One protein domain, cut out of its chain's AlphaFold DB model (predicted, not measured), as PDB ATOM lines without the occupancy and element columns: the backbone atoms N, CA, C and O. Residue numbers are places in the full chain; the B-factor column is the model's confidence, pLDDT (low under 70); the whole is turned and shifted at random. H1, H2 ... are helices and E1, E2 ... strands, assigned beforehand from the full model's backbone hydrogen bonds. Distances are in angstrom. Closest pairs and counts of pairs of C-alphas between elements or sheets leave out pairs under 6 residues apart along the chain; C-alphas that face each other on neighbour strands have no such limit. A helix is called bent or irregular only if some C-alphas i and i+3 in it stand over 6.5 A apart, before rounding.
ATOM      1  N   ASP A  57     121.056 112.232 189.554       62.94
ATOM      2  CA  ASP A  57     119.936 112.911 190.169       62.94
ATOM      3  C   ASP A  57     118.741 112.758 189.216       62.94
ATOM      4  O   ASP A  57     118.614 113.455 188.202       62.94
ATOM      5  N   LYS A  58     117.879 111.774 189.520       65.94
ATOM      6  CA  LYS A  58     116.691 111.423 188.733       65.94
ATOM      7  C   LYS A  58     115.864 112.669 188.447       65.94
ATOM      8  O   LYS A  58     115.206 112.724 187.419       65.94
ATOM      9  N   LYS A  59     115.933 113.681 189.320       69.62
ATOM     10  CA  LYS A  59     115.262 114.968 189.172       69.62
ATOM     11  C   LYS A  59     115.818 115.794 188.013       69.62
ATOM     12  O   LYS A  59     115.027 116.352 187.260       69.62
ATOM     13  N   MET A  60     117.139 115.884 187.853       73.62
ATOM     14  CA  MET A  60     117.751 116.618 186.740       73.62
ATOM     15  C   MET A  60     117.512 115.889 185.419       73.62
ATOM     16  O   MET A  60     117.058 116.507 184.458       73.62
ATOM     17  N   LEU A  61     117.733 114.574 185.396       72.44
ATOM     18  CA  LEU A  61     117.477 113.761 184.208       72.44
ATOM     19  C   LEU A  61     116.002 113.837 183.789       72.44
ATOM     20  O   LEU A  61     115.705 114.042 182.617       72.44
ATOM     21  N   TYR A  62     115.076 113.745 184.748       70.94
ATOM     22  CA  TYR A  62     113.645 113.902 184.500       70.94
ATOM     23  C   TYR A  62     113.304 115.291 183.955       70.94
ATOM     24  O   TYR A  62     112.566 115.386 182.983       70.94
ATOM     25  N   LYS A  63     113.862 116.368 184.525       72.94
ATOM     26  CA  LYS A  63     113.649 117.732 184.013       72.94
ATOM     27  C   LYS A  63     114.114 117.881 182.569       72.94
ATOM     28  O   LYS A  63     113.386 118.439 181.760       72.94
ATOM     29  N   ILE A  64     115.303 117.374 182.256       73.19
ATOM     30  CA  ILE A  64     115.879 117.438 180.912       73.19
ATOM     31  C   ILE A  64     115.002 116.637 179.935       73.19
ATOM     32  O   ILE A  64     114.560 117.177 178.927       73.19
ATOM     33  N   LEU A  65     114.655 115.389 180.263       72.50
ATOM     34  CA  LEU A  65     113.903 114.508 179.361       72.50
ATOM     35  C   LEU A  65     112.409 114.848 179.219       72.50
ATOM     36  O   LEU A  65     111.835 114.562 178.174       72.50
ATOM     37  N   ASN A  66     111.764 115.406 180.247       70.25
ATOM     38  CA  ASN A  66     110.307 115.581 180.274       70.25
ATOM     39  C   ASN A  66     109.836 116.972 179.820       70.25
ATOM     40  O   ASN A  66     108.663 117.143 179.502       70.25
ATOM     41  N   ASN A  67     110.720 117.975 179.787       63.62
ATOM     42  CA  ASN A  67     110.318 119.366 179.548       63.62
ATOM     43  C   ASN A  67     110.354 119.812 178.074       63.62
ATOM     44  O   ASN A  67     110.332 121.016 177.839       63.62
ATOM     45  N   ASN A  68     110.435 118.906 177.086       66.56
ATOM     46  CA  ASN A  68     110.785 119.275 175.697       66.56
ATOM     47  C   ASN A  68     111.971 120.261 175.680       66.56
ATOM     48  O   ASN A  68     111.934 121.297 175.021       66.56
ATOM     49  N   CYS A  69     112.970 119.972 176.518       75.62
ATOM     50  CA  CYS A  69     114.080 120.870 176.786       75.62
ATOM     51  C   CYS A  69     114.908 121.014 175.508       75.62
ATOM     52  O   CYS A  69     115.412 120.013 174.997       75.62
ATOM     53  N   ASP A  70     115.037 122.234 174.990       86.06
ATOM     54  CA  ASP A  70     115.983 122.492 173.911       86.06
ATOM     55  C   ASP A  70     117.429 122.390 174.424       86.06
ATOM     56  O   ASP A  70     117.720 122.432 175.627       86.06
ATOM     57  N   ARG A  71     118.368 122.253 173.487       86.38
ATOM     58  CA  ARG A  71     119.797 122.141 173.790       86.38
ATOM     59  C   ARG A  71     120.330 123.287 174.643       86.38
ATOM     60  O   ARG A  71     121.160 123.053 175.519       86.38
ATOM     61  N   TYR A  72     119.902 124.518 174.375       87.25
ATOM     62  CA  TYR A  72     120.392 125.692 175.093       87.25
ATOM     63  C   TYR A  72     119.986 125.630 176.570       87.25
ATOM     64  O   TYR A  72     120.825 125.746 177.464       87.25
ATOM     65  N   SER A  73     118.715 125.330 176.819       88.94
ATOM     66  CA  SER A  73     118.149 125.130 178.148       88.94
ATOM     67  C   SER A  73     118.820 123.960 178.865       88.94
ATOM     68  O   SER A  73     119.153 124.068 180.047       88.94
ATOM     69  N   ALA A  74     119.091 122.860 178.157       88.69
ATOM     70  CA  ALA A  74     119.823 121.725 178.709       88.69
ATOM     71  C   ALA A  74     121.246 122.122 179.136       88.69
ATOM     72  O   ALA A  74     121.669 121.773 180.237       88.69
ATOM     73  N   LEU A  75     121.968 122.895 178.320       92.38
ATOM     74  CA  LEU A  75     123.314 123.368 178.650       92.38
ATOM     75  C   LEU A  75     123.330 124.335 179.838       92.38
ATOM     76  O   LEU A  75     124.214 124.217 180.686       92.38
ATOM     77  N   GLU A  76     122.346 125.225 179.966       91.94
ATOM     78  CA  GLU A  76     122.215 126.085 181.152       91.94
ATOM     79  C   GLU A  76     121.902 125.271 182.418       91.94
ATOM     80  O   GLU A  76     122.486 125.513 183.479       91.94
ATOM     81  N   MET A  77     121.068 124.228 182.321       89.69
ATOM     82  CA  MET A  77     120.849 123.304 183.442       89.69
ATOM     83  C   MET A  77     122.132 122.559 183.831       89.69
ATOM     84  O   MET A  77     122.432 122.443 185.020       89.69
ATOM     85  N   ILE A  78     122.909 122.086 182.852       90.56
ATOM     86  CA  ILE A  78     124.201 121.412 183.072       90.56
ATOM     87  C   ILE A  78     125.196 122.359 183.738       90.56
ATOM     88  O   ILE A  78     125.816 122.000 184.740       90.56
ATOM     89  N   LYS A  79     125.307 123.587 183.225       93.75
ATOM     90  CA  LYS A  79     126.142 124.644 183.796       93.75
ATOM     91  C   LYS A  79     125.788 124.905 185.252       93.75
ATOM     92  O   LYS A  79     126.684 124.928 186.092       93.75
ATOM     93  N   SER A  80     124.500 125.051 185.562       89.38
ATOM     94  CA  SER A  80     124.037 125.275 186.930       89.38
ATOM     95  C   SER A  80     124.309 124.077 187.841       89.38
ATOM     96  O   SER A  80     124.705 124.280 188.987       89.38
ATOM     97  N   TYR A  81     124.089 122.849 187.365       87.94
ATOM     98  CA  TYR A  81     124.240 121.638 188.175       87.94
ATOM     99  C   TYR A  81     125.702 121.377 188.550       87.94
ATOM    100  O   TYR A  81     126.020 121.228 189.727       87.94
ATOM    101  N   PHE A  82     126.602 121.409 187.563       88.00
ATOM    102  CA  PHE A  82     128.039 121.213 187.776       88.00
ATOM    103  C   PHE A  82     128.770 122.498 188.188       88.00
ATOM    104  O   PHE A  82     129.988 122.490 188.302       88.00
ATOM    105  N   LYS A  83     128.064 123.620 188.393       91.12
ATOM    106  CA  LYS A  83     128.663 124.931 188.719       91.12
ATOM    107  C   LYS A  83     129.777 125.330 187.738       91.12
ATOM    108  O   LYS A  83     130.836 125.823 188.130       91.12
ATOM    109  N   LEU A  84     129.548 125.091 186.449       92.94
ATOM    110  CA  LEU A  84     130.510 125.396 185.393       92.94
ATOM    111  C   LEU A  84     130.619 126.912 185.210       92.94
ATOM    112  O   LEU A  84     129.619 127.627 185.265       92.94
ATOM    113  N   LYS A  85     131.825 127.404 184.906       93.38
ATOM    114  CA  LYS A  85     132.014 128.801 184.473       93.38
ATOM    115  C   LYS A  85     131.307 129.042 183.139       93.38
ATOM    116  O   LYS A  85     130.655 130.067 182.956       93.38
ATOM    117  N   THR A  86     131.388 128.059 182.244       94.12
ATOM    118  CA  THR A  86     130.809 128.122 180.901       94.12
ATOM    119  C   THR A  86     130.288 126.750 180.495       94.12
ATOM    120  O   THR A  86     130.956 125.750 180.752       94.12
ATOM    121  N   ALA A  87     129.136 126.714 179.826       95.06
ATOM    122  CA  ALA A  87     128.695 125.603 178.991       95.06
ATOM    123  C   ALA A  87     127.971 126.194 177.781       95.06
ATOM    124  O   ALA A  87     127.002 126.928 177.956       95.06
ATOM    125  N   ARG A  88     128.465 125.947 176.568       93.19
ATOM    126  CA  ARG A  88     127.837 126.464 175.345       93.19
ATOM    127  C   ARG A  88     128.057 125.533 174.163       93.19
ATOM    128  O   ARG A  88     129.110 124.908 174.051       93.19
ATOM    129  N   SER A  89     127.053 125.466 173.297       91.38
ATOM    130  CA  SER A  89     127.183 124.877 171.967       91.38
ATOM    131  C   SER A  89     127.884 125.892 171.074       91.38
ATOM    132  O   SER A  89     127.606 127.083 171.187       91.38
ATOM    133  N   LEU A  90     128.784 125.419 170.225       89.06
ATOM    134  CA  LEU A  90     129.525 126.223 169.265       89.06
ATOM    135  C   LEU A  90     129.509 125.519 167.910       89.06
ATOM    136  O   LEU A  90     129.609 124.289 167.843       89.06
ATOM    137  N   SER A  91     129.408 126.298 166.841       84.88
ATOM    138  CA  SER A  91     129.820 125.854 165.514       84.88
ATOM    139  C   SER A  91     131.348 125.887 165.393       84.88
ATOM    140  O   SER A  91     132.052 126.507 166.197       84.88
ATOM    141  N   TYR A  92     131.880 125.223 164.369       80.44
ATOM    142  CA  TYR A  92     133.310 125.285 164.077       80.44
ATOM    143  C   TYR A  92     133.781 126.713 163.748       80.44
ATOM    144  O   TYR A  92     134.854 127.130 164.172       80.44
ATOM    145  N   GLU A  93     132.952 127.487 163.048       83.62
ATOM    146  CA  GLU A  93     133.236 128.885 162.706       83.62
ATOM    147  C   GLU A  93     133.252 129.784 163.953       83.62
ATOM    148  O   GLU A  93     134.131 130.629 164.110       83.62
ATOM    149  N   GLU A  94     132.320 129.576 164.888       87.75
ATOM    150  CA  GLU A  94     132.323 130.289 166.170       87.75
ATOM    151  C   GLU A  94     133.581 129.976 166.990       87.75
ATOM    152  O   GLU A  94     134.104 130.862 167.667       87.75
ATOM    153  N   LEU A  95     134.090 128.742 166.911       86.94
ATOM    154  CA  LEU A  95     135.363 128.380 167.528       86.94
ATOM    155  C   LEU A  95     136.544 129.097 166.859       86.94
ATOM    156  O   LEU A  95     137.381 129.634 167.577       86.94
ATOM    157  N   GLU A  96     136.630 129.107 165.524       84.25
ATOM    158  CA  GLU A  96     137.715 129.786 164.792       84.25
ATOM    159  C   GLU A  96     137.750 131.295 165.090       84.25
ATOM    160  O   GLU A  96     138.828 131.885 165.213       84.25
ATOM    161  N   ASN A  97     136.579 131.911 165.263       89.25
ATOM    162  CA  ASN A  97     136.451 133.329 165.597       89.25
ATOM    163  C   ASN A  97     136.790 133.647 167.068       89.25
ATOM    164  O   ASN A  97     137.183 134.775 167.384       89.25
ATOM    165  N   ASP A  98     136.682 132.675 167.979       90.50
ATOM    166  CA  ASP A  98     137.093 132.818 169.377       90.50
ATOM    167  C   ASP A  98     138.589 132.514 169.526       90.50
ATOM    168  O   ASP A  98     138.997 131.368 169.715       90.50
ATOM    169  N   LYS A  99     139.430 133.557 169.466       90.25
ATOM    170  CA  LYS A  99     140.899 133.416 169.522       90.25
ATOM    171  C   LYS A  99     141.384 132.553 170.688       90.25
ATOM    172  O   LYS A  99     142.241 131.700 170.485       90.25
ATOM    173  N   GLN A 100     140.824 132.746 171.883       88.56
ATOM    174  CA  GLN A 100     141.271 132.023 173.076       88.56
ATOM    175  C   GLN A 100     140.930 130.536 172.987       88.56
ATOM    176  O   GLN A 100     141.759 129.687 173.306       88.56
ATOM    177  N   LEU A 101     139.714 130.194 172.552       89.88
ATOM    178  CA  LEU A 101     139.329 128.790 172.411       89.88
ATOM    179  C   LEU A 101     139.976 128.118 171.201       89.88
ATOM    180  O   LEU A 101     140.351 126.947 171.290       89.88
ATOM    181  N   SER A 102     140.135 128.849 170.098       89.12
ATOM    182  CA  SER A 102     140.856 128.375 168.923       89.12
ATOM    183  C   SER A 102     142.294 128.017 169.291       89.12
ATOM    184  O   SER A 102     142.752 126.943 168.923       89.12
ATOM    185  N   GLU A 103     143.018 128.867 170.020       91.12
ATOM    186  CA  GLU A 103     144.395 128.564 170.442       91.12
ATOM    187  C   GLU A 103     144.481 127.295 171.298       91.12
ATOM    188  O   GLU A 103     145.440 126.537 171.177       91.12
ATOM    189  N   LEU A 104     143.459 127.020 172.111       90.88
ATOM    190  CA  LEU A 104     143.422 125.823 172.949       90.88
ATOM    191  C   LEU A 104     143.153 124.538 172.157       90.88
ATOM    192  O   LEU A 104     143.776 123.515 172.427       90.88
ATOM    193  N   PHE A 105     142.204 124.549 171.216       90.31
ATOM    194  CA  PHE A 105     141.665 123.306 170.650       90.31
ATOM    195  C   PHE A 105     141.860 123.122 169.146       90.31
ATOM    196  O   PHE A 105     141.685 121.998 168.675       90.31
ATOM    197  N   ARG A 106     142.213 124.166 168.386       86.31
ATOM    198  CA  ARG A 106     142.231 124.121 166.913       86.31
ATOM    199  C   ARG A 106     143.097 122.990 166.375       86.31
ATOM    200  O   ARG A 106     142.632 122.217 165.546       86.31
ATOM    201  N   ASP A 107     144.325 122.865 166.861       87.44
ATOM    202  CA  ASP A 107     145.270 121.890 166.312       87.44
ATOM    203  C   ASP A 107     144.842 120.451 166.648       87.44
ATOM    204  O   ASP A 107     144.885 119.568 165.791       87.44
ATOM    205  N   TYR A 108     144.318 120.229 167.862       87.81
ATOM    206  CA  TYR A 108     143.744 118.944 168.271       87.81
ATOM    207  C   TYR A 108     142.510 118.561 167.448       87.81
ATOM    208  O   TYR A 108     142.344 117.393 167.090       87.81
ATOM    209  N   LEU A 109     141.645 119.535 167.156       86.06
ATOM    210  CA  LEU A 109     140.438 119.328 166.362       86.06
ATOM    211  C   LEU A 109     140.765 119.062 164.898       86.06
ATOM    212  O   LEU A 109     140.248 118.093 164.354       86.06
ATOM    213  N   ASN A 110     141.653 119.853 164.294       85.94
ATOM    214  CA  ASN A 110     142.116 119.640 162.922       85.94
ATOM    215  C   ASN A 110     142.708 118.239 162.763       85.94
ATOM    216  O   ASN A 110     142.262 117.481 161.907       85.94
ATOM    217  N   TYR A 111     143.625 117.850 163.654       86.75
ATOM    218  CA  TYR A 111     144.213 116.513 163.628       86.75
ATOM    219  C   TYR A 111     143.156 115.408 163.758       86.75
ATOM    220  O   TYR A 111     143.191 114.419 163.032       86.75
ATOM    221  N   PHE A 112     142.196 115.570 164.671       85.31
ATOM    222  CA  PHE A 112     141.120 114.600 164.859       85.31
ATOM    223  C   PHE A 112     140.186 114.502 163.643       85.31
ATOM    224  O   PHE A 112     139.773 113.401 163.287       85.31
ATOM    225  N   ILE A 113     139.871 115.627 162.999       81.25
ATOM    226  CA  ILE A 113     139.064 115.665 161.775       81.25
ATOM    227  C   ILE A 113     139.816 114.978 160.629       81.25
ATOM    228  O   ILE A 113     139.240 114.117 159.966       81.25
ATOM    229  N   ASP A 114     141.098 115.285 160.435       82.44
ATOM    230  CA  ASP A 114     141.930 114.687 159.386       82.44
ATOM    231  C   ASP A 114     142.111 113.170 159.593       82.44
ATOM    232  O   ASP A 114     141.968 112.377 158.655       82.44
ATOM    233  N   ASP A 115     142.350 112.734 160.835       83.56
ATOM    234  CA  ASP A 115     142.396 111.314 161.216       83.56
ATOM    235  C   ASP A 115     141.048 110.618 160.960       83.56
ATOM    236  O   ASP A 115     141.002 109.503 160.437       83.56
ATOM    237  N   PHE A 116     139.931 111.284 161.258       78.81
ATOM    238  CA  PHE A 116     138.598 110.738 161.014       78.81
ATOM    239  C   PHE A 116     138.262 110.624 159.519       78.81
ATOM    240  O   PHE A 116     137.671 109.627 159.101       78.81
ATOM    241  N   ILE A 117     138.656 111.609 158.703       77.56
ATOM    242  CA  ILE A 117     138.462 111.601 157.244       77.56
ATOM    243  C   ILE A 117     139.331 110.529 156.582       77.56
ATOM    244  O   ILE A 117     138.864 109.816 155.693       77.56
ATOM    245  N   SER A 118     140.593 110.417 157.005       77.75
ATOM    246  CA  SER A 118     141.558 109.476 156.423       77.75
ATOM    247  C   SER A 118     141.235 108.013 156.734       77.75
ATOM    248  O   SER A 118     141.589 107.123 155.955       77.75
ATOM    249  N   LYS A 119     140.513 107.737 157.828       72.81
ATOM    250  CA  LYS A 119     140.050 106.387 158.163       72.81
ATOM    251  C   LYS A 119     138.868 105.966 157.280       72.81
ATOM    252  O   LYS A 119     137.773 106.532 157.295       72.81
ATOM    253  N   SER A 120     139.073 104.881 156.531       52.38
ATOM    254  CA  SER A 120     138.068 104.255 155.656       52.38
ATOM    255  C   SER A 120     136.929 103.563 156.416       52.38
ATOM    256  O   SER A 120     135.976 103.089 155.795       52.38
ATOM    257  N   ASP A 121     136.992 103.529 157.750       55.22
ATOM    258  CA  ASP A 121     136.066 102.763 158.569       55.22
ATOM    259  C   ASP A 121     134.620 103.273 158.504       55.22
ATOM    260  O   ASP A 121     134.317 104.462 158.342       55.22
ATOM    261  N   LYS A 122     133.715 102.301 158.635       52.78
ATOM    262  CA  LYS A 122     132.254 102.378 158.478       52.78
ATOM    263  C   LYS A 122     131.535 103.258 159.514       52.78
ATOM    264  O   LYS A 122     130.306 103.280 159.522       52.78
ATOM    265  N   SER A 123     132.242 103.940 160.418       54.88
ATOM    266  CA  SER A 123     131.592 104.751 161.452       54.88
ATOM    267  C   SER A 123     130.956 105.994 160.833       54.88
ATOM    268  O   SER A 123     131.646 106.884 160.333       54.88
ATOM    269  N   VAL A 124     129.628 106.055 160.893       62.94
ATOM    270  CA  VAL A 124     128.839 107.203 160.426       62.94
ATOM    271  C   VAL A 124     128.983 108.395 161.380       62.94
ATOM    272  O   VAL A 124     128.825 109.526 160.937       62.94
ATOM    273  N   ALA A 125     129.340 108.169 162.652       70.38
ATOM    274  CA  ALA A 125     129.544 109.214 163.651       70.38
ATOM    275  C   ALA A 125     130.642 108.854 164.669       70.38
ATOM    276  O   ALA A 125     130.768 107.687 165.040       70.38
ATOM    277  N   VAL A 126     131.403 109.848 165.140       75.44
ATOM    278  CA  VAL A 126     132.395 109.715 166.224       75.44
ATOM    279  C   VAL A 126     132.295 110.908 167.168       75.44
ATOM    280  O   VAL A 126     132.129 112.050 166.741       75.44
ATOM    281  N   ASN A 127     132.449 110.627 168.462       81.31
ATOM    282  CA  ASN A 127     132.496 111.636 169.509       81.31
ATOM    283  C   ASN A 127     133.886 111.610 170.157       81.31
ATOM    284  O   ASN A 127     134.393 110.538 170.501       81.31
ATOM    285  N   LYS A 128     134.497 112.779 170.351       87.19
ATOM    286  CA  LYS A 128     135.790 112.919 171.031       87.19
ATOM    287  C   LYS A 128     135.717 114.029 172.066       87.19
ATOM    288  O   LYS A 128     135.110 115.066 171.829       87.19
ATOM    289  N   VAL A 129     136.346 113.795 173.212       90.12
ATOM    290  CA  VAL A 129     136.491 114.796 174.270       90.12
ATOM    291  C   VAL A 129     137.955 115.200 174.345       90.12
ATOM    292  O   VAL A 129     138.829 114.343 174.479       90.12
ATOM    293  N   PHE A 130     138.205 116.500 174.255       91.44
ATOM    294  CA  PHE A 130     139.500 117.121 174.509       91.44
ATOM    295  C   PHE A 130     139.443 117.807 175.864       91.44
ATOM    296  O   PHE A 130     138.434 118.432 176.187       91.44
ATOM    297  N   SER A 131     140.508 117.690 176.649       92.38
ATOM    298  CA  SER A 131     140.585 118.258 177.991       92.38
ATOM    299  C   SER A 131     141.949 118.902 178.185       92.38
ATOM    300  O   SER A 131     142.966 118.244 177.983       92.38
ATOM    301  N   ILE A 132     141.960 120.179 178.561       92.38
ATOM    302  CA  ILE A 132     143.168 120.974 178.805       92.38
ATOM    303  C   ILE A 132     142.980 121.700 180.133       92.38
ATOM    304  O   ILE A 132     141.950 122.337 180.348       92.38
ATOM    305  N   GLN A 133     143.954 121.596 181.029       91.00
ATOM    306  CA  GLN A 133     143.939 122.305 182.304       91.00
ATOM    307  C   GLN A 133     144.767 123.587 182.188       91.00
ATOM    308  O   GLN A 133     145.880 123.551 181.665       91.00
ATOM    309  N   ASP A 134     144.212 124.710 182.648       87.88
ATOM    310  CA  ASP A 134     144.921 125.988 182.713       87.88
ATOM    311  C   ASP A 134     145.697 126.149 184.034       87.88
ATOM    312  O   ASP A 134     145.543 125.377 184.984       87.88
ATOM    313  N   GLU A 135     146.524 127.192 184.104       86.31
ATOM    314  CA  GLU A 135     147.352 127.529 185.274       86.31
ATOM    315  C   GLU A 135     146.534 127.816 186.548       86.31
ATOM    316  O   GLU A 135     147.057 127.768 187.658       86.31
ATOM    317  N   HIS A 136     145.235 128.088 186.406       85.00
ATOM    318  CA  HIS A 136     144.319 128.398 187.501       85.00
ATOM    319  C   HIS A 136     143.484 127.178 187.919       85.00
ATOM    320  O   HIS A 136     142.436 127.342 188.550       85.00
ATOM    321  N   ASN A 137     143.913 125.965 187.548       83.50
ATOM    322  CA  ASN A 137     143.194 124.711 187.775       83.50
ATOM    323  C   ASN A 137     141.777 124.683 187.186       83.50
ATOM    324  O   ASN A 137     140.932 123.911 187.646       83.50
ATOM    325  N   ASN A 138     141.494 125.500 186.166       88.81
ATOM    326  CA  ASN A 138     140.282 125.311 185.390       88.81
ATOM    327  C   ASN A 138     140.538 124.266 184.312       88.81
ATOM    328  O   ASN A 138     141.518 124.343 183.572       88.81
ATOM    329  N   THR A 139     139.593 123.352 184.151       93.44
ATOM    330  CA  THR A 139     139.618 122.384 183.061       93.44
ATOM    331  C   THR A 139     138.723 122.875 181.934       93.44
ATOM    332  O   THR A 139     137.511 123.042 182.085       93.44
ATOM    333  N   HIS A 140     139.333 123.117 180.784       94.06
ATOM    334  CA  HIS A 140     138.668 123.401 179.527       94.06
ATOM    335  C   HIS A 140     138.369 122.065 178.851       94.06
ATOM    336  O   HIS A 140     139.300 121.317 178.552       94.06
ATOM    337  N   LYS A 141     137.092 121.763 178.593       94.56
ATOM    338  CA  LYS A 141     136.708 120.571 177.828       94.56
ATOM    339  C   LYS A 141     135.960 120.948 176.559       94.56
ATOM    340  O   LYS A 141     135.047 121.774 176.593       94.56
ATOM    341  N   SER A 142     136.346 120.321 175.454       92.88
ATOM    342  CA  SER A 142     135.674 120.435 174.161       92.88
ATOM    343  C   SER A 142     135.161 119.065 173.738       92.88
ATOM    344  O   SER A 142     135.930 118.108 173.638       92.88
ATOM    345  N   TYR A 143     133.853 118.971 173.527       91.94
ATOM    346  CA  TYR A 143     133.170 117.781 173.044       91.94
ATOM    347  C   TYR A 143     132.902 117.959 171.558       91.94
ATOM    348  O   TYR A 143     132.060 118.770 171.173       91.94
ATOM    349  N   ALA A 144     133.627 117.208 170.737       88.50
ATOM    350  CA  ALA A 144     133.478 117.217 169.295       88.50
ATOM    351  C   ALA A 144     132.602 116.056 168.840       88.50
ATOM    352  O   ALA A 144     132.875 114.898 169.168       88.50
ATOM    353  N   PHE A 145     131.571 116.376 168.062       84.25
ATOM    354  CA  PHE A 145     130.648 115.412 167.481       84.25
ATOM    355  C   PHE A 145     130.739 115.497 165.957       84.25
ATOM    356  O   PHE A 145     130.307 116.482 165.361       84.25
ATOM    357  N   LEU A 146     131.307 114.467 165.332       78.62
ATOM    358  CA  LEU A 146     131.475 114.398 163.881       78.62
ATOM    359  C   LEU A 146     130.551 113.338 163.287       78.62
ATOM    360  O   LEU A 146     130.433 112.240 163.825       78.62
ATOM    361  N   GLU A 147     129.937 113.659 162.149       75.62
ATOM    362  CA  GLU A 147     129.118 112.741 161.355       75.62
ATOM    363  C   GLU A 147     129.628 112.718 159.912       75.62
ATOM    364  O   GLU A 147     129.701 113.762 159.268       75.62
ATOM    365  N   LYS A 148     129.958 111.531 159.385       67.06
ATOM    366  CA  LYS A 148     130.646 111.334 158.095       67.06
ATOM    367  C   LYS A 148     129.913 111.976 156.916       67.06
ATOM    368  O   LYS A 148     130.536 112.604 156.069       67.06
ATOM    369  N   ASN A 149     128.583 111.909 156.930       64.94
ATOM    370  CA  ASN A 149     127.724 112.479 155.887       64.94
ATOM    371  C   ASN A 149     127.611 114.014 155.951       64.94
ATOM    372  O   ASN A 149     126.990 114.607 155.076       64.94
ATOM    373  N   LYS A 150     128.174 114.648 156.986       61.72
ATOM    374  CA  LYS A 150     128.110 116.093 157.238       61.72
ATOM    375  C   LYS A 150     129.494 116.745 157.380       61.72
ATOM    376  O   LYS A 150     129.562 117.941 157.619       61.72
ATOM    377  N   ILE A 151     130.600 116.001 157.218       60.16
ATOM    378  CA  ILE A 151     131.965 116.531 157.436       60.16
ATOM    379  C   ILE A 151     132.309 117.667 156.467       60.16
ATOM    380  O   ILE A 151     132.948 118.633 156.878       60.16
ATOM    381  N   SER A 152     131.898 117.554 155.196       56.88
ATOM    382  CA  SER A 152     132.173 118.575 154.173       56.88
ATOM    383  C   SER A 152     131.519 119.914 154.491       56.88
ATOM    384  O   SER A 152     131.934 120.941 153.963       56.88
ATOM    385  N   ASP A 153     130.505 119.902 155.354       59.53
ATOM    386  CA  ASP A 153     129.826 121.090 155.810       59.53
ATOM    387  C   ASP A 153     130.260 121.413 157.245       59.53
ATOM    388  O   ASP A 153     129.692 120.934 158.229       59.53
ATOM    389  N   LYS A 154     131.302 122.248 157.367       58.38
ATOM    390  CA  LYS A 154     131.824 122.735 158.657       58.38
ATOM    391  C   LYS A 154     130.736 123.364 159.543       58.38
ATOM    392  O   LYS A 154     130.912 123.423 160.756       58.38
ATOM    393  N   THR A 155     129.603 123.780 158.967       54.72
ATOM    394  CA  THR A 155     128.456 124.326 159.708       54.72
ATOM    395  C   THR A 155     127.697 123.272 160.523       54.72
ATOM    396  O   THR A 155     127.018 123.613 161.489       54.72
ATOM    397  N   HIS A 156     127.850 121.985 160.194       56.09
ATOM    398  CA  HIS A 156     127.181 120.874 160.875       56.09
ATOM    399  C   HIS A 156     128.064 120.170 161.912       56.09
ATOM    400  O   HIS A 156     127.604 119.246 162.591       56.09
ATOM    401  N   GLN A 157     129.323 120.590 162.048       69.12
ATOM    402  CA  GLN A 157     130.199 120.118 163.111       69.12
ATOM    403  C   GLN A 157     129.781 120.791 164.414       69.12
ATOM    404  O   GLN A 157     130.005 121.984 164.629       69.12
ATOM    405  N   MET A 158     129.136 120.014 165.275       78.50
ATOM    406  CA  MET A 158     128.672 120.500 166.559       78.50
ATOM    407  C   MET A 158     129.764 120.306 167.606       78.50
ATOM    408  O   MET A 158     130.243 119.191 167.834       78.50
ATOM    409  N   LEU A 159     130.114 121.401 168.273       88.75
ATOM    410  CA  LEU A 159     131.016 121.413 169.408       88.75
ATOM    411  C   LEU A 159     130.234 121.817 170.656       88.75
ATOM    412  O   LEU A 159     129.394 122.713 170.614       88.75
ATOM    413  N   ILE A 160     130.516 121.184 171.788       92.50
ATOM    414  CA  ILE A 160     130.090 121.701 173.090       92.50
ATOM    415  C   ILE A 160     131.342 122.026 173.891       92.50
ATOM    416  O   ILE A 160     132.172 121.156 174.146       92.50
ATOM    417  N   TYR A 161     131.468 123.283 174.302       94.69
ATOM    418  CA  TYR A 161     132.546 123.746 175.160       94.69
ATOM    419  C   TYR A 161     132.053 123.919 176.591       94.69
ATOM    420  O   TYR A 161     131.021 124.554 176.829       94.69
ATOM    421  N   VAL A 162     132.836 123.419 177.547       95.62
ATOM    422  CA  VAL A 162     132.623 123.654 178.975       95.62
ATOM    423  C   VAL A 162     133.904 124.101 179.671       95.62
ATOM    424  O   VAL A 162     135.001 123.624 179.372       95.62
ATOM    425  N   LYS A 163     133.754 125.008 180.642       95.31
ATOM    426  CA  LYS A 163     134.832 125.446 181.536       95.31
ATOM    427  C   LYS A 163     134.514 125.038 182.965       95.31
ATOM    428  O   LYS A 163     133.597 125.589 183.580       95.31
ATOM    429  N   VAL A 164     135.289 124.103 183.493       93.44
ATOM    430  CA  VAL A 164     135.131 123.559 184.841       93.44
ATOM    431  C   VAL A 164     136.078 124.293 185.793       93.44
ATOM    432  O   VAL A 164     137.280 124.277 185.549       93.44
ATOM    433  N   PRO A 165     135.590 124.952 186.859       91.00
ATOM    434  CA  PRO A 165     136.441 125.718 187.772       91.00
ATOM    435  C   PRO A 165     137.013 124.901 188.944       91.00
ATOM    436  O   PRO A 165     137.320 125.472 189.987       91.00
ATOM    437  N   TYR A 166     137.083 123.576 188.816       86.31
ATOM    438  CA  TYR A 166     137.556 122.663 189.856       86.31
ATOM    439  C   TYR A 166     138.043 121.342 189.246       86.31
ATOM    440  O   TYR A 166     137.722 121.016 188.100       86.31
ATOM    441  N   ILE A 167     138.790 120.567 190.036       84.50
ATOM    442  CA  ILE A 167     139.233 119.217 189.669       84.50
ATOM    443  C   ILE A 167     138.052 118.258 189.840       84.50
ATOM    444  O   ILE A 167     137.574 118.056 190.955       84.50
ATOM    445  N   MET A 168     137.575 117.688 188.734       81.12
ATOM    446  CA  MET A 168     136.475 116.723 188.741       81.12
ATOM    447  C   MET A 168     136.914 115.372 189.297       81.12
ATOM    448  O   MET A 168     138.010 114.896 189.006       81.12
ATOM    449  N   THR A 169     136.026 114.735 190.058       84.25
ATOM    450  CA  THR A 169     136.144 113.301 190.344       84.25
ATOM    451  C   THR A 169     135.796 112.490 189.095       84.25
ATOM    452  O   THR A 169     135.136 112.994 188.186       84.25
ATOM    453  N   GLN A 170     136.194 111.217 189.048       81.88
ATOM    454  CA  GLN A 170     135.821 110.334 187.939       81.88
ATOM    455  C   GLN A 170     134.292 110.269 187.747       81.88
ATOM    456  O   GLN A 170     133.805 110.365 186.621       81.88
ATOM    457  N   ASP A 171     133.535 110.205 188.844       77.75
ATOM    458  CA  ASP A 171     132.070 110.174 188.810       77.75
ATOM    459  C   ASP A 171     131.473 111.475 188.244       77.75
ATOM    460  O   ASP A 171     130.504 111.436 187.475       77.75
ATOM    461  N   ASP A 172     132.060 112.633 188.576       81.75
ATOM    462  CA  ASP A 172     131.661 113.924 188.000       81.75
ATOM    463  C   ASP A 172     131.911 113.956 186.491       81.75
ATOM    464  O   ASP A 172     131.070 114.447 185.734       81.75
ATOM    465  N   GLU A 173     133.055 113.431 186.039       85.75
ATOM    466  CA  GLU A 173     133.401 113.392 184.619       85.75
ATOM    467  C   GLU A 173     132.450 112.499 183.825       85.75
ATOM    468  O   GLU A 173     131.945 112.912 182.778       85.75
ATOM    469  N   GLU A 174     132.173 111.295 184.319       84.06
ATOM    470  CA  GLU A 174     131.251 110.353 183.682       84.06
ATOM    471  C   GLU A 174     129.822 110.916 183.625       84.06
ATOM    472  O   GLU A 174     129.145 110.841 182.587       84.06
ATOM    473  N   SER A 175     129.388 111.571 184.703       82.69
ATOM    474  CA  SER A 175     128.091 112.248 184.767       82.69
ATOM    475  C   SER A 175     128.011 113.403 183.768       82.69
ATOM    476  O   SER A 175     127.063 113.471 182.978       82.69
ATOM    477  N   LEU A 176     129.012 114.290 183.753       87.50
ATOM    478  CA  LEU A 176     129.069 115.423 182.831       87.50
ATOM    479  C   LEU A 176     129.060 114.943 181.378       87.50
ATOM    480  O   LEU A 176     128.254 115.420 180.583       87.50
ATOM    481  N   ASN A 177     129.901 113.962 181.040       87.62
ATOM    482  CA  ASN A 177     129.983 113.399 179.692       87.62
ATOM    483  C   ASN A 177     128.622 112.908 179.199       87.62
ATOM    484  O   ASN A 177     128.282 113.089 178.025       87.62
ATOM    485  N   THR A 178     127.829 112.325 180.095       83.44
ATOM    486  CA  THR A 178     126.516 111.822 179.720       83.44
ATOM    487  C   THR A 178     125.485 112.930 179.564       83.44
ATOM    488  O   THR A 178     124.727 112.925 178.594       83.44
ATOM    489  N   PHE A 179     125.458 113.916 180.461       84.50
ATOM    490  CA  PHE A 179     124.555 115.053 180.297       84.50
ATOM    491  C   PHE A 179     124.857 115.853 179.026       84.50
ATOM    492  O   PHE A 179     123.934 116.280 178.337       84.50
ATOM    493  N   ILE A 180     126.133 115.991 178.662       88.62
ATOM    494  CA  ILE A 180     126.543 116.630 177.409       88.62
ATOM    495  C   ILE A 180     126.075 115.814 176.193       88.62
ATOM    496  O   ILE A 180     125.582 116.391 175.224       88.62
ATOM    497  N   HIS A 181     126.136 114.479 176.251       84.44
ATOM    498  CA  HIS A 181     125.549 113.623 175.212       84.44
ATOM    499  C   HIS A 181     124.029 113.778 175.106       84.44
ATOM    500  O   HIS A 181     123.501 113.801 173.998       84.44
ATOM    501  N   LEU A 182     123.319 113.916 176.228       81.62
ATOM    502  CA  LEU A 182     121.879 114.178 176.212       81.62
ATOM    503  C   LEU A 182     121.569 115.531 175.568       81.62
ATOM    504  O   LEU A 182     120.709 115.593 174.696       81.62
ATOM    505  N   ALA A 183     122.312 116.581 175.928       84.25
ATOM    506  CA  ALA A 183     122.163 117.904 175.327       84.25
ATOM    507  C   ALA A 183     122.445 117.899 173.813       84.25
ATOM    508  O   ALA A 183     121.812 118.645 173.075       84.25
ATOM    509  N   LYS A 184     123.355 117.043 173.330       83.62
ATOM    510  CA  LYS A 184     123.621 116.860 171.892       83.62
ATOM    511  C   LYS A 184     122.414 116.302 171.125       83.62
ATOM    512  O   LYS A 184     122.225 116.646 169.965       83.62
TER     513      LYS A 184
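AT A GLANCE: This is residues 57 to 184 of the 186 residues of an uncharacterized protein of Rickettsia japonica (strain ATCC VR-1363 / YH) (UniProt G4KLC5). A twisted antiparallel sheet of four strands makes the middle layer of three: H2 and H5 run side by side over one face, while H3 and the long, kinked H4 cover the other. H1 lies off the sheet at one end. The printed part has 128 residues, with named elements in the order H1 H2 E1 H3 H4 E2 E3 E4 H5; the sheet's order is E1 E4 E3 E2, and E2 E3 E4 form a meander, each strand the antiparallel neighbour of the one before. The class is mixed, and the whole is compact, with a radius of gyration of the C-alphas of 15.0 A and spans of 42 by 37 by 27 A.

HOW THE PARTS SIT: Start at H1, residues 58 to 66, close but not clearly touching H2, residues 71 to 81: C-alphas 64 and 74, their closest, are 6.2 A apart. H2 lies over E1, residues 86 to 91. On the opposite face, H3, residues 92 to 97, touches H4, residues 99 to 118, only at the corner, with C-alphas 96 and 102 closest at 5.4 A. H4 has a kink of 51 degrees near residue 106, is irregular, with C-alphas 104 and 107 7.9 A apart, and lies over E2, residues 125 to 133, and E3, residues 139 to 147. In the E2 and E3 hairpin, look for N 128 and O 144, 2.9 A apart, within hydrogen-bond range. E4, residues 158 to 164, forms a hairpin with E3, with N 143 and O 160 at 2.8 A, and pairs with E1, with N 90 and O 159 at 2.8 A. H5, residues 170 to 184, touches H2, C-alphas 183 and 71 being closest at 5.1 A, at a shallow tilt of 20 degrees, opposite ways. Each O i to N i+4 pair is within hydrogen-bond range in H1, H2, H3 and H5, and 14 of 16 in H4.

IN THESE COORDINATES: Find C-alpha 58 at (116.691, 111.423, 188.733), where H1 begins. H4 runs 27.3 A, E2 27.0 A, E3 26.0 A and H5 21.2 A, ending at C-alpha 184, (123.621, 116.860, 171.892).

THE WHOLE: The C-alphas farthest apart, those of Lys 59 and Ser 118, are 42.4 A apart. The printed part has no cut and no long link. Confidence is under 70 at residues 57 to 59, 67 to 68, 120 to 124 and 148 to 157.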